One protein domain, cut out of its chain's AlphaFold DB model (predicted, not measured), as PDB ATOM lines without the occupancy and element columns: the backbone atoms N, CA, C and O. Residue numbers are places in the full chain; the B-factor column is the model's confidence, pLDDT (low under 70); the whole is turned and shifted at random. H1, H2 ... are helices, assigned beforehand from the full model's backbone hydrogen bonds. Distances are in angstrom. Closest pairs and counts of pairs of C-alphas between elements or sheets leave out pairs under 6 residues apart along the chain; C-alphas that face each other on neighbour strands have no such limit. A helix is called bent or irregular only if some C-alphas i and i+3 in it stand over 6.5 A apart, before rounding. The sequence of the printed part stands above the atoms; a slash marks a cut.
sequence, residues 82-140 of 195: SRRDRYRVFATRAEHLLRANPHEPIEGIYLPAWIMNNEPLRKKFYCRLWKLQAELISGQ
ATOM      1  N   SER A  82      14.051 -22.216 -35.478       84.25
ATOM      2  CA  SER A  82      14.773 -21.387 -36.438       84.25
ATOM      3  C   SER A  82      13.777 -20.687 -37.366       84.25
ATOM      4  O   SER A  82      12.625 -21.114 -37.511       84.25
ATOM      5  N   ARG A  83      14.178 -19.587 -38.011       81.38
ATOM      6  CA  ARG A  83      13.312 -18.918 -39.000       81.38
ATOM      7  C   ARG A  83      12.884 -19.895 -40.107       81.38
ATOM      8  O   ARG A  83      11.719 -19.880 -40.506       81.38
ATOM      9  N   ARG A  84      13.788 -20.801 -40.498       84.06
ATOM     10  CA  ARG A  84      13.546 -21.918 -41.424       84.06
ATOM     11  C   ARG A  84      12.435 -22.848 -40.916       84.06
ATOM     12  O   ARG A  84      11.494 -23.132 -41.655       84.06
ATOM     13  N   ASP A  85      12.473 -23.249 -39.645       85.06
ATOM     14  CA  ASP A  85      11.432 -24.105 -39.050       85.06
ATOM     15  C   ASP A  85      10.075 -23.406 -38.980       85.06
ATOM     16  O   ASP A  85       9.044 -24.002 -39.294       85.06
ATOM     17  N   ARG A  86      10.062 -22.121 -38.601       87.25
ATOM     18  CA  ARG A  86       8.827 -21.323 -38.557       87.25
ATOM     19  C   ARG A  86       8.185 -21.220 -39.940       87.25
ATOM     20  O   ARG A  86       6.967 -21.343 -40.045       87.25
ATOM     21  N   TYR A  87       8.997 -21.064 -40.987       89.06
ATOM     22  CA  TYR A  87       8.538 -21.094 -42.373       89.06
ATOM     23  C   TYR A  87       7.976 -22.439 -42.790       89.06
ATOM     24  O   TYR A  87       6.856 -22.476 -43.293       89.06
ATOM     25  N   ARG A  88       8.683 -23.540 -42.520       89.00
ATOM     26  CA  ARG A  88       8.188 -24.883 -42.852       89.00
ATOM     27  C   ARG A  88       6.830 -25.152 -42.207       89.00
ATOM     28  O   ARG A  88       5.892 -25.524 -42.902       89.00
ATOM     29  N   VAL A  89       6.693 -24.880 -40.908       89.56
ATOM     30  CA  VAL A  89       5.428 -25.079 -40.180       89.56
ATOM     31  C   VAL A  89       4.302 -24.216 -40.755       89.56
ATOM     32  O   VAL A  89       3.182 -24.701 -40.925       89.56
ATOM     33  N   PHE A  90       4.580 -22.947 -41.065       91.88
ATOM     34  CA  PHE A  90       3.582 -22.049 -41.644       91.88
ATOM     35  C   PHE A  90       3.153 -22.492 -43.048       91.88
ATOM     36  O   PHE A  90       1.956 -22.598 -43.306       91.88
ATOM     37  N   ALA A  91       4.111 -22.812 -43.922       90.69
ATOM     38  CA  ALA A  91       3.850 -23.295 -45.273       90.69
ATOM     39  C   ALA A  91       2.991 -24.561 -45.258       90.69
ATOM     40  O   ALA A  91       1.942 -24.594 -45.894       90.69
ATOM     41  N   THR A  92       3.352 -25.554 -44.442       91.62
ATOM     42  CA  THR A  92       2.550 -26.774 -44.294       91.62
ATOM     43  C   THR A  92       1.133 -26.471 -43.812       91.62
ATOM     44  O   THR A  92       0.178 -27.067 -44.305       91.62
ATOM     45  N   ARG A  93       0.952 -25.536 -42.870       92.44
ATOM     46  CA  ARG A  93      -0.388 -25.153 -42.406       92.44
ATOM     47  C   ARG A  93      -1.217 -24.503 -43.519       92.44
ATOM     48  O   ARG A  93      -2.393 -24.828 -43.647       92.44
ATOM     49  N   ALA A  94      -0.616 -23.620 -44.314       91.31
ATOM     50  CA  ALA A  94      -1.281 -22.971 -45.442       91.31
ATOM     51  C   ALA A  94      -1.703 -23.983 -46.522       91.31
ATOM     52  O   ALA A  94      -2.835 -23.939 -46.994       91.31
ATOM     53  N   GLU A  95      -0.849 -24.958 -46.834       91.69
ATOM     54  CA  GLU A  95      -1.185 -26.052 -47.755       91.69
ATOM     55  C   GLU A  95      -2.381 -26.877 -47.275       91.69
ATOM     56  O   GLU A  95      -3.234 -27.254 -48.073       91.69
ATOM     57  N   HIS A  96      -2.469 -27.160 -45.972       92.56
ATOM     58  CA  HIS A  96      -3.609 -27.893 -45.417       92.56
ATOM     59  C   HIS A  96      -4.915 -27.105 -45.544       92.56
ATOM     60  O   HIS A  96      -5.947 -27.699 -45.847       92.56
ATOM     61  N   LEU A  97      -4.878 -25.784 -45.342       90.38
ATOM     62  CA  LEU A  97      -6.052 -24.926 -45.534       90.38
ATOM     63  C   LEU A  97      -6.510 -24.926 -46.995       90.38
ATOM     64  O   LEU A  97      -7.705 -25.046 -47.253       90.38
ATOM     65  N   LEU A  98      -5.560 -24.863 -47.928       90.69
ATOM     66  CA  LEU A  98      -5.834 -24.895 -49.360       90.69
ATOM     67  C   LEU A  98      -6.369 -26.260 -49.820       90.69
ATOM     68  O   LEU A  98      -7.298 -26.323 -50.612       90.69
ATOM     69  N   ARG A  99      -5.849 -27.368 -49.279       89.00
ATOM     70  CA  ARG A  99      -6.405 -28.711 -49.529       89.00
ATOM     71  C   ARG A  99      -7.823 -28.872 -48.991       89.00
ATOM     72  O   ARG A  99      -8.618 -29.574 -49.603       89.00
ATOM     73  N   ALA A 100      -8.124 -28.254 -47.851       89.38
ATOM     74  CA  ALA A 100      -9.469 -28.268 -47.286       89.38
ATOM     75  C   ALA A 100     -10.445 -27.411 -48.109       89.38
ATOM     76  O   ALA A 100     -11.617 -27.762 -48.200       89.38
ATOM     77  N   ASN A 101      -9.962 -26.319 -48.714       87.81
ATOM     78  CA  ASN A 101     -10.771 -25.377 -49.487       87.81
ATOM     79  C   ASN A 101     -10.039 -24.972 -50.785       87.81
ATOM     80  O   ASN A 101      -9.447 -23.894 -50.846       87.81
ATOM     81  N   PRO A 102     -10.063 -25.809 -51.840       84.69
ATOM     82  CA  PRO A 102      -9.276 -25.577 -53.059       84.69
ATOM     83  C   PRO A 102      -9.763 -24.384 -53.892       84.69
ATOM     84  O   PRO A 102      -9.020 -23.872 -54.730       84.69
ATOM     85  N   HIS A 103     -10.997 -23.934 -53.662       83.50
ATOM     86  CA  HIS A 103     -11.602 -22.793 -54.351       83.50
ATOM     87  C   HIS A 103     -11.317 -21.447 -53.676       83.50
ATOM     88  O   HIS A 103     -11.609 -20.410 -54.265       83.50
ATOM     89  N   GLU A 104     -10.759 -21.446 -52.462       82.81
ATOM     90  CA  GLU A 104     -10.403 -20.199 -51.787       82.81
ATOM     91  C   GLU A 104      -9.214 -19.537 -52.501       82.81
ATOM     92  O   GLU A 104      -8.230 -20.212 -52.833       82.81
ATOM     93  N   PRO A 105      -9.269 -18.220 -52.754       82.56
ATOM     94  CA  PRO A 105      -8.150 -17.510 -53.346       82.56
ATOM     95  C   PRO A 105      -6.951 -17.540 -52.392       82.56
ATOM     96  O   PRO A 105      -7.070 -17.255 -51.199       82.56
ATOM     97  N   ILE A 106      -5.759 -17.823 -52.927       84.81
ATOM     98  CA  ILE A 106      -4.508 -17.852 -52.146       84.81
ATOM     99  C   ILE A 106      -4.236 -16.495 -51.465       84.81
ATOM    100  O   ILE A 106      -3.602 -16.432 -50.411       84.81
ATOM    101  N   GLU A 107      -4.756 -15.410 -52.037       84.31
ATOM    102  CA  GLU A 107      -4.691 -14.043 -51.508       84.31
ATOM    103  C   GLU A 107      -5.376 -13.884 -50.141       84.31
ATOM    104  O   GLU A 107      -5.007 -12.996 -49.376       84.31
ATOM    105  N   GLY A 108      -6.311 -14.775 -49.787       81.75
ATOM    106  CA  GLY A 108      -6.970 -14.787 -48.480       81.75
ATOM    107  C   GLY A 108      -6.080 -15.273 -47.327       81.75
ATOM    108  O   GLY A 108      -6.454 -15.157 -46.158       81.75
ATOM    109  N   ILE A 109      -4.892 -15.816 -47.616       87.50
ATOM    110  CA  ILE A 109      -3.981 -16.334 -46.593       87.50
ATOM    111  C   ILE A 109      -3.162 -15.187 -45.993       87.50
ATOM    112  O   ILE A 109      -2.277 -14.621 -46.634       87.50
ATOM    113  N   TYR A 110      -3.405 -14.891 -44.712       91.31
ATOM    114  CA  TYR A 110      -2.651 -13.873 -43.981       91.31
ATOM    115  C   TYR A 110      -1.187 -14.292 -43.780       91.31
ATOM    116  O   TYR A 110      -0.874 -15.218 -43.022       91.31
ATOM    117  N   LEU A 111      -0.280 -13.579 -44.451       90.94
ATOM    118  CA  LEU A 111       1.157 -13.798 -44.350       90.94
ATOM    119  C   LEU A 111       1.754 -13.070 -43.134       90.94
ATOM    120  O   LEU A 111       1.550 -11.867 -42.967       90.94
ATOM    121  N   PRO A 112       2.569 -13.752 -42.309       90.69
ATOM    122  CA  PRO A 112       3.346 -13.103 -41.264       90.69
ATOM    123  C   PRO A 112       4.272 -12.009 -41.814       90.69
ATOM    124  O   PRO A 112       4.869 -12.173 -42.881       90.69
ATOM    125  N   ALA A 113       4.492 -10.946 -41.031       88.81
ATOM    126  CA  ALA A 113       5.330  -9.802 -41.416       88.81
ATOM    127  C   ALA A 113       6.735 -10.200 -41.912       88.81
ATOM    128  O   ALA A 113       7.250  -9.643 -42.875       88.81
ATOM    129  N   TRP A 114       7.343 -11.219 -41.302       86.31
ATOM    130  CA  TRP A 114       8.683 -11.697 -41.662       86.31
ATOM    131  C   TRP A 114       8.741 -12.476 -42.993       86.31
ATOM    132  O   TRP A 114       9.842 -12.691 -43.507       86.31
ATOM    133  N   ILE A 115       7.592 -12.900 -43.539       89.25
ATOM    134  CA  ILE A 115       7.450 -13.381 -44.924       89.25
ATOM    135  C   ILE A 115       7.089 -12.204 -45.833       89.25
ATOM    136  O   ILE A 115       7.699 -12.044 -46.882       89.25
ATOM    137  N   MET A 116       6.139 -11.356 -45.422       89.06
ATOM    138  CA  MET A 116       5.682 -10.204 -46.214       89.06
ATOM    139  C   MET A 116       6.811  -9.249 -46.603       89.06
ATOM    140  O   MET A 116       6.856  -8.799 -47.747       89.06
ATOM    141  N   ASN A 117       7.726  -8.985 -45.671       89.38
ATOM    142  CA  ASN A 117       8.851  -8.070 -45.856       89.38
ATOM    143  C   ASN A 117      10.048  -8.721 -46.571       89.38
ATOM    144  O   ASN A 117      11.036  -8.044 -46.832       89.38
ATOM    145  N   ASN A 118       9.994 -10.024 -46.869       87.88
ATOM    146  CA  ASN A 118      11.045 -10.739 -47.590       87.88
ATOM    147  C   ASN A 118      10.489 -11.211 -48.941       87.88
ATOM    148  O   ASN A 118       9.822 -12.243 -49.042       87.88
ATOM    149  N   GLU A 119      10.740 -10.419 -49.983       88.19
ATOM    150  CA  GLU A 119      10.209 -10.663 -51.325       88.19
ATOM    151  C   GLU A 119      10.576 -12.059 -51.881       88.19
ATOM    152  O   GLU A 119       9.667 -12.730 -52.385       88.19
ATOM    153  N   PRO A 120      11.824 -12.561 -51.748       88.06
ATOM    154  CA  PRO A 120      12.170 -13.919 -52.169       88.06
ATOM    155  C   PRO A 120      11.325 -14.999 -51.486       88.06
ATOM    156  O   PRO A 120      10.774 -15.875 -52.158       88.06
ATOM    157  N   LEU A 121      11.168 -14.927 -50.160       85.50
ATOM    158  CA  LEU A 121      10.349 -15.877 -49.403       85.50
ATOM    159  C   LEU A 121       8.877 -15.784 -49.798       85.50
ATOM    160  O   LEU A 121       8.220 -16.812 -49.957       85.50
ATOM    161  N   ARG A 122       8.367 -14.569 -50.003       89.19
ATOM    162  CA  ARG A 122       6.992 -14.335 -50.449       89.19
ATOM    163  C   ARG A 122       6.735 -14.950 -51.826       89.19
ATOM    164  O   ARG A 122       5.756 -15.675 -51.989       89.19
ATOM    165  N   LYS A 123       7.622 -14.721 -52.802       88.25
ATOM    166  CA  LYS A 123       7.527 -15.311 -54.151       88.25
ATOM    167  C   LYS A 123       7.560 -16.836 -54.099       88.25
ATOM    168  O   LYS A 123       6.699 -17.480 -54.697       88.25
ATOM    169  N   LYS A 124       8.506 -17.417 -53.349       87.88
ATOM    170  CA  LYS A 124       8.616 -18.877 -53.168       87.88
ATOM    171  C   LYS A 124       7.346 -19.456 -52.534       87.88
ATOM    172  O   LYS A 124       6.840 -20.473 -53.005       87.88
ATOM    173  N   PHE A 125       6.802 -18.791 -51.514       92.38
ATOM    174  CA  PHE A 125       5.570 -19.206 -50.846       92.38
ATOM    175  C   PHE A 125       4.368 -19.219 -51.799       92.38
ATOM    176  O   PHE A 125       3.695 -20.241 -51.915       92.38
ATOM    177  N   TYR A 126       4.128 -18.119 -52.520       92.12
ATOM    178  CA  TYR A 126       3.012 -18.048 -53.464       92.12
ATOM    179  C   TYR A 126       3.177 -19.027 -54.621       92.12
ATOM    180  O   TYR A 126       2.226 -19.726 -54.942       92.12
ATOM    181  N   CYS A 127       4.377 -19.150 -55.195       91.50
ATOM    182  CA  CYS A 127       4.648 -20.121 -56.257       91.50
ATOM    183  C   CYS A 127       4.295 -21.550 -55.814       91.50
ATOM    184  O   CYS A 127       3.632 -22.289 -56.540       91.50
ATOM    185  N   ARG A 128       4.690 -21.921 -54.591       92.00
ATOM    186  CA  ARG A 128       4.390 -23.227 -54.002       92.00
ATOM    187  C   ARG A 128       2.887 -23.456 -53.822       92.00
ATOM    188  O   ARG A 128       2.393 -24.510 -54.212       92.00
ATOM    189  N   LEU A 129       2.158 -22.484 -53.271       92.19
ATOM    190  CA  LEU A 129       0.708 -22.609 -53.094       92.19
ATOM    191  C   LEU A 129      -0.058 -22.599 -54.417       92.19
ATOM    192  O   LEU A 129      -1.011 -23.355 -54.557       92.19
ATOM    193  N   TRP A 130       0.369 -21.797 -55.390       90.81
ATOM    194  CA  TRP A 130      -0.281 -21.715 -56.699       90.81
ATOM    195  C   TRP A 130      -0.171 -23.028 -57.467       90.81
ATOM    196  O   TRP A 130      -1.153 -23.494 -58.039       90.81
ATOM    197  N   LYS A 131       1.005 -23.669 -57.416       90.44
ATOM    198  CA  LYS A 131       1.203 -25.018 -57.962       90.44
ATOM    199  C   LYS A 131       0.264 -26.023 -57.300       90.44
ATOM    200  O   LYS A 131      -0.453 -26.728 -57.999       90.44
ATOM    201  N   LEU A 132       0.205 -26.028 -55.966       88.69
ATOM    202  CA  LEU A 132      -0.686 -26.926 -55.231       88.69
ATOM    203  C   LEU A 132      -2.164 -26.671 -55.565       88.69
ATOM    204  O   LEU A 132      -2.926 -27.619 -55.723       88.69
ATOM    205  N   GLN A 133      -2.584 -25.410 -55.696       88.06
ATOM    206  CA  GLN A 133      -3.958 -25.081 -56.079       88.06
ATOM    207  C   GLN A 133      -4.279 -25.582 -57.490       88.06
ATOM    208  O   GLN A 133      -5.331 -26.181 -57.697       88.06
ATOM    209  N   ALA A 134      -3.369 -25.386 -58.447       87.94
ATOM    210  CA  ALA A 134      -3.531 -25.875 -59.813       87.94
ATOM    211  C   ALA A 134      -3.641 -27.410 -59.867       87.94
ATOM    212  O   ALA A 134      -4.488 -27.940 -60.586       87.94
ATOM    213  N   GLU A 135      -2.848 -28.132 -59.071       87.19
ATOM    214  CA  GLU A 135      -2.948 -29.593 -58.930       87.19
ATOM    215  C   GLU A 135      -4.303 -30.019 -58.344       87.19
ATOM    216  O   GLU A 135      -4.949 -30.932 -58.855       87.19
ATOM    217  N   LEU A 136      -4.776 -29.327 -57.303       87.50
ATOM    218  CA  LEU A 136      -6.055 -29.642 -56.661       87.50
ATOM    219  C   LEU A 136      -7.256 -29.363 -57.573       87.50
ATOM    220  O   LEU A 136      -8.208 -30.141 -57.572       87.50
ATOM    221  N   ILE A 137      -7.217 -28.278 -58.351       85.00
ATOM    222  CA  ILE A 137      -8.297 -27.897 -59.274       85.00
ATOM    223  C   ILE A 137      -8.297 -28.776 -60.530       85.00
ATOM    224  O   ILE A 137      -9.364 -29.161 -61.001       85.00
ATOM    225  N   SER A 138      -7.124 -29.109 -61.077       84.75
ATOM    226  CA  SER A 138      -7.025 -29.934 -62.291       84.75
ATOM    227  C   SER A 138      -7.389 -31.402 -62.059       84.75
ATOM    228  O   SER A 138      -7.564 -32.146 -63.023       84.75
ATOM    229  N   GLY A 139      -7.502 -31.844 -60.800       67.38
ATOM    230  CA  GLY A 139      -7.841 -33.224 -60.455       67.38
ATOM    231  C   GLY A 139      -6.773 -34.243 -60.867       67.38
ATOM    232  O   GLY A 139      -6.977 -35.442 -60.678       67.38
ATOM    233  N   GLN A 140      -5.634 -33.793 -61.404       55.28
ATOM    234  CA  GLN A 140      -4.470 -34.635 -61.610       55.28
ATOM    235  C   GLN A 140      -3.658 -34.652 -60.317       55.28
ATOM    236  O   GLN A 140      -3.018 -33.651 -59.986       55.28
TER     237      GLN A 140
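What this domain is: This is residues 82 to 140 of the 195 residues of the protein "Hypothetical protein" of Alexandrium catenella (UniProt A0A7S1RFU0). Two long helices, H3 and H1, lie side by side and run the same way, slightly splayed, and between them in the chain residues 101 to 112 fold back along the pair as a third, non-helical strip. This strip leads to the short helix H2 near the beginning of H3, and a tight turn then starts H3 on its way along the long axis. The printed part has 59 residues, with three named helices in the order H1, H2, H3 and no named strand; the class is all helix, with 42 residues in the named helices. The whole is compact, with a radius of gyration of the C-alphas of 11.5 A, and elongated in outline, with spans of 34 by 18 by 18 A.

How they stand to each other: The longest helix is H3, residues 119 to 138. H1, residues 83 to 100, touches it with residues 91 to 99 alone; the closest C-alphas of the two are those of Glu 95 and Leu 129, 6.6 A apart. H1 and H3 run the same way at a shallow tilt of 25 degrees, and their centres are 11.6 A apart. H2, residues 113 to 116, and H3 only just touch, with 3 pairs of C-alphas within 8 A, and they touch only at the corner by their link. H3 touches H2 with residues 121 to 122 alone, and the closest C-alphas of the two are those of Ile 115 and Arg 122, 5.6 A apart. H1 and H2 are only just apart, their closest C-alphas being 8.2 A from each other. In H1 and H3 every O i to N i+4 pair is within hydrogen-bond range; H2, with 4 residues, is too short for such a pair, and its one O i to N i+3 pair is within range.

Where its parts are: H3 has 20 residues and measures 28.1 A from C-alpha 119 at (10.209, -10.663, -51.325) to C-alpha 138 at (-7.025, -29.934, -62.291). H1 has 18 residues and measures 26.0 A from its first to its last C-alpha, beginning with C-alpha 83 at (13.312, -18.918, -39.000). H2 has 4 residues, from Ala 113 to Met 116, and measures 4.8 A. No helix is bent or irregular.

The domain as a whole: The two C-alphas farthest apart are those of Ser 82 and Gly 139, at 35.0 A. The printed part has no cut. The link from H1 to H2 is long, with 12 residues, and the link from H2 to H3 is tight, with 2 residues. The mean pLDDT of the printed part is 87.4, and residues 139 to 140 are under 70.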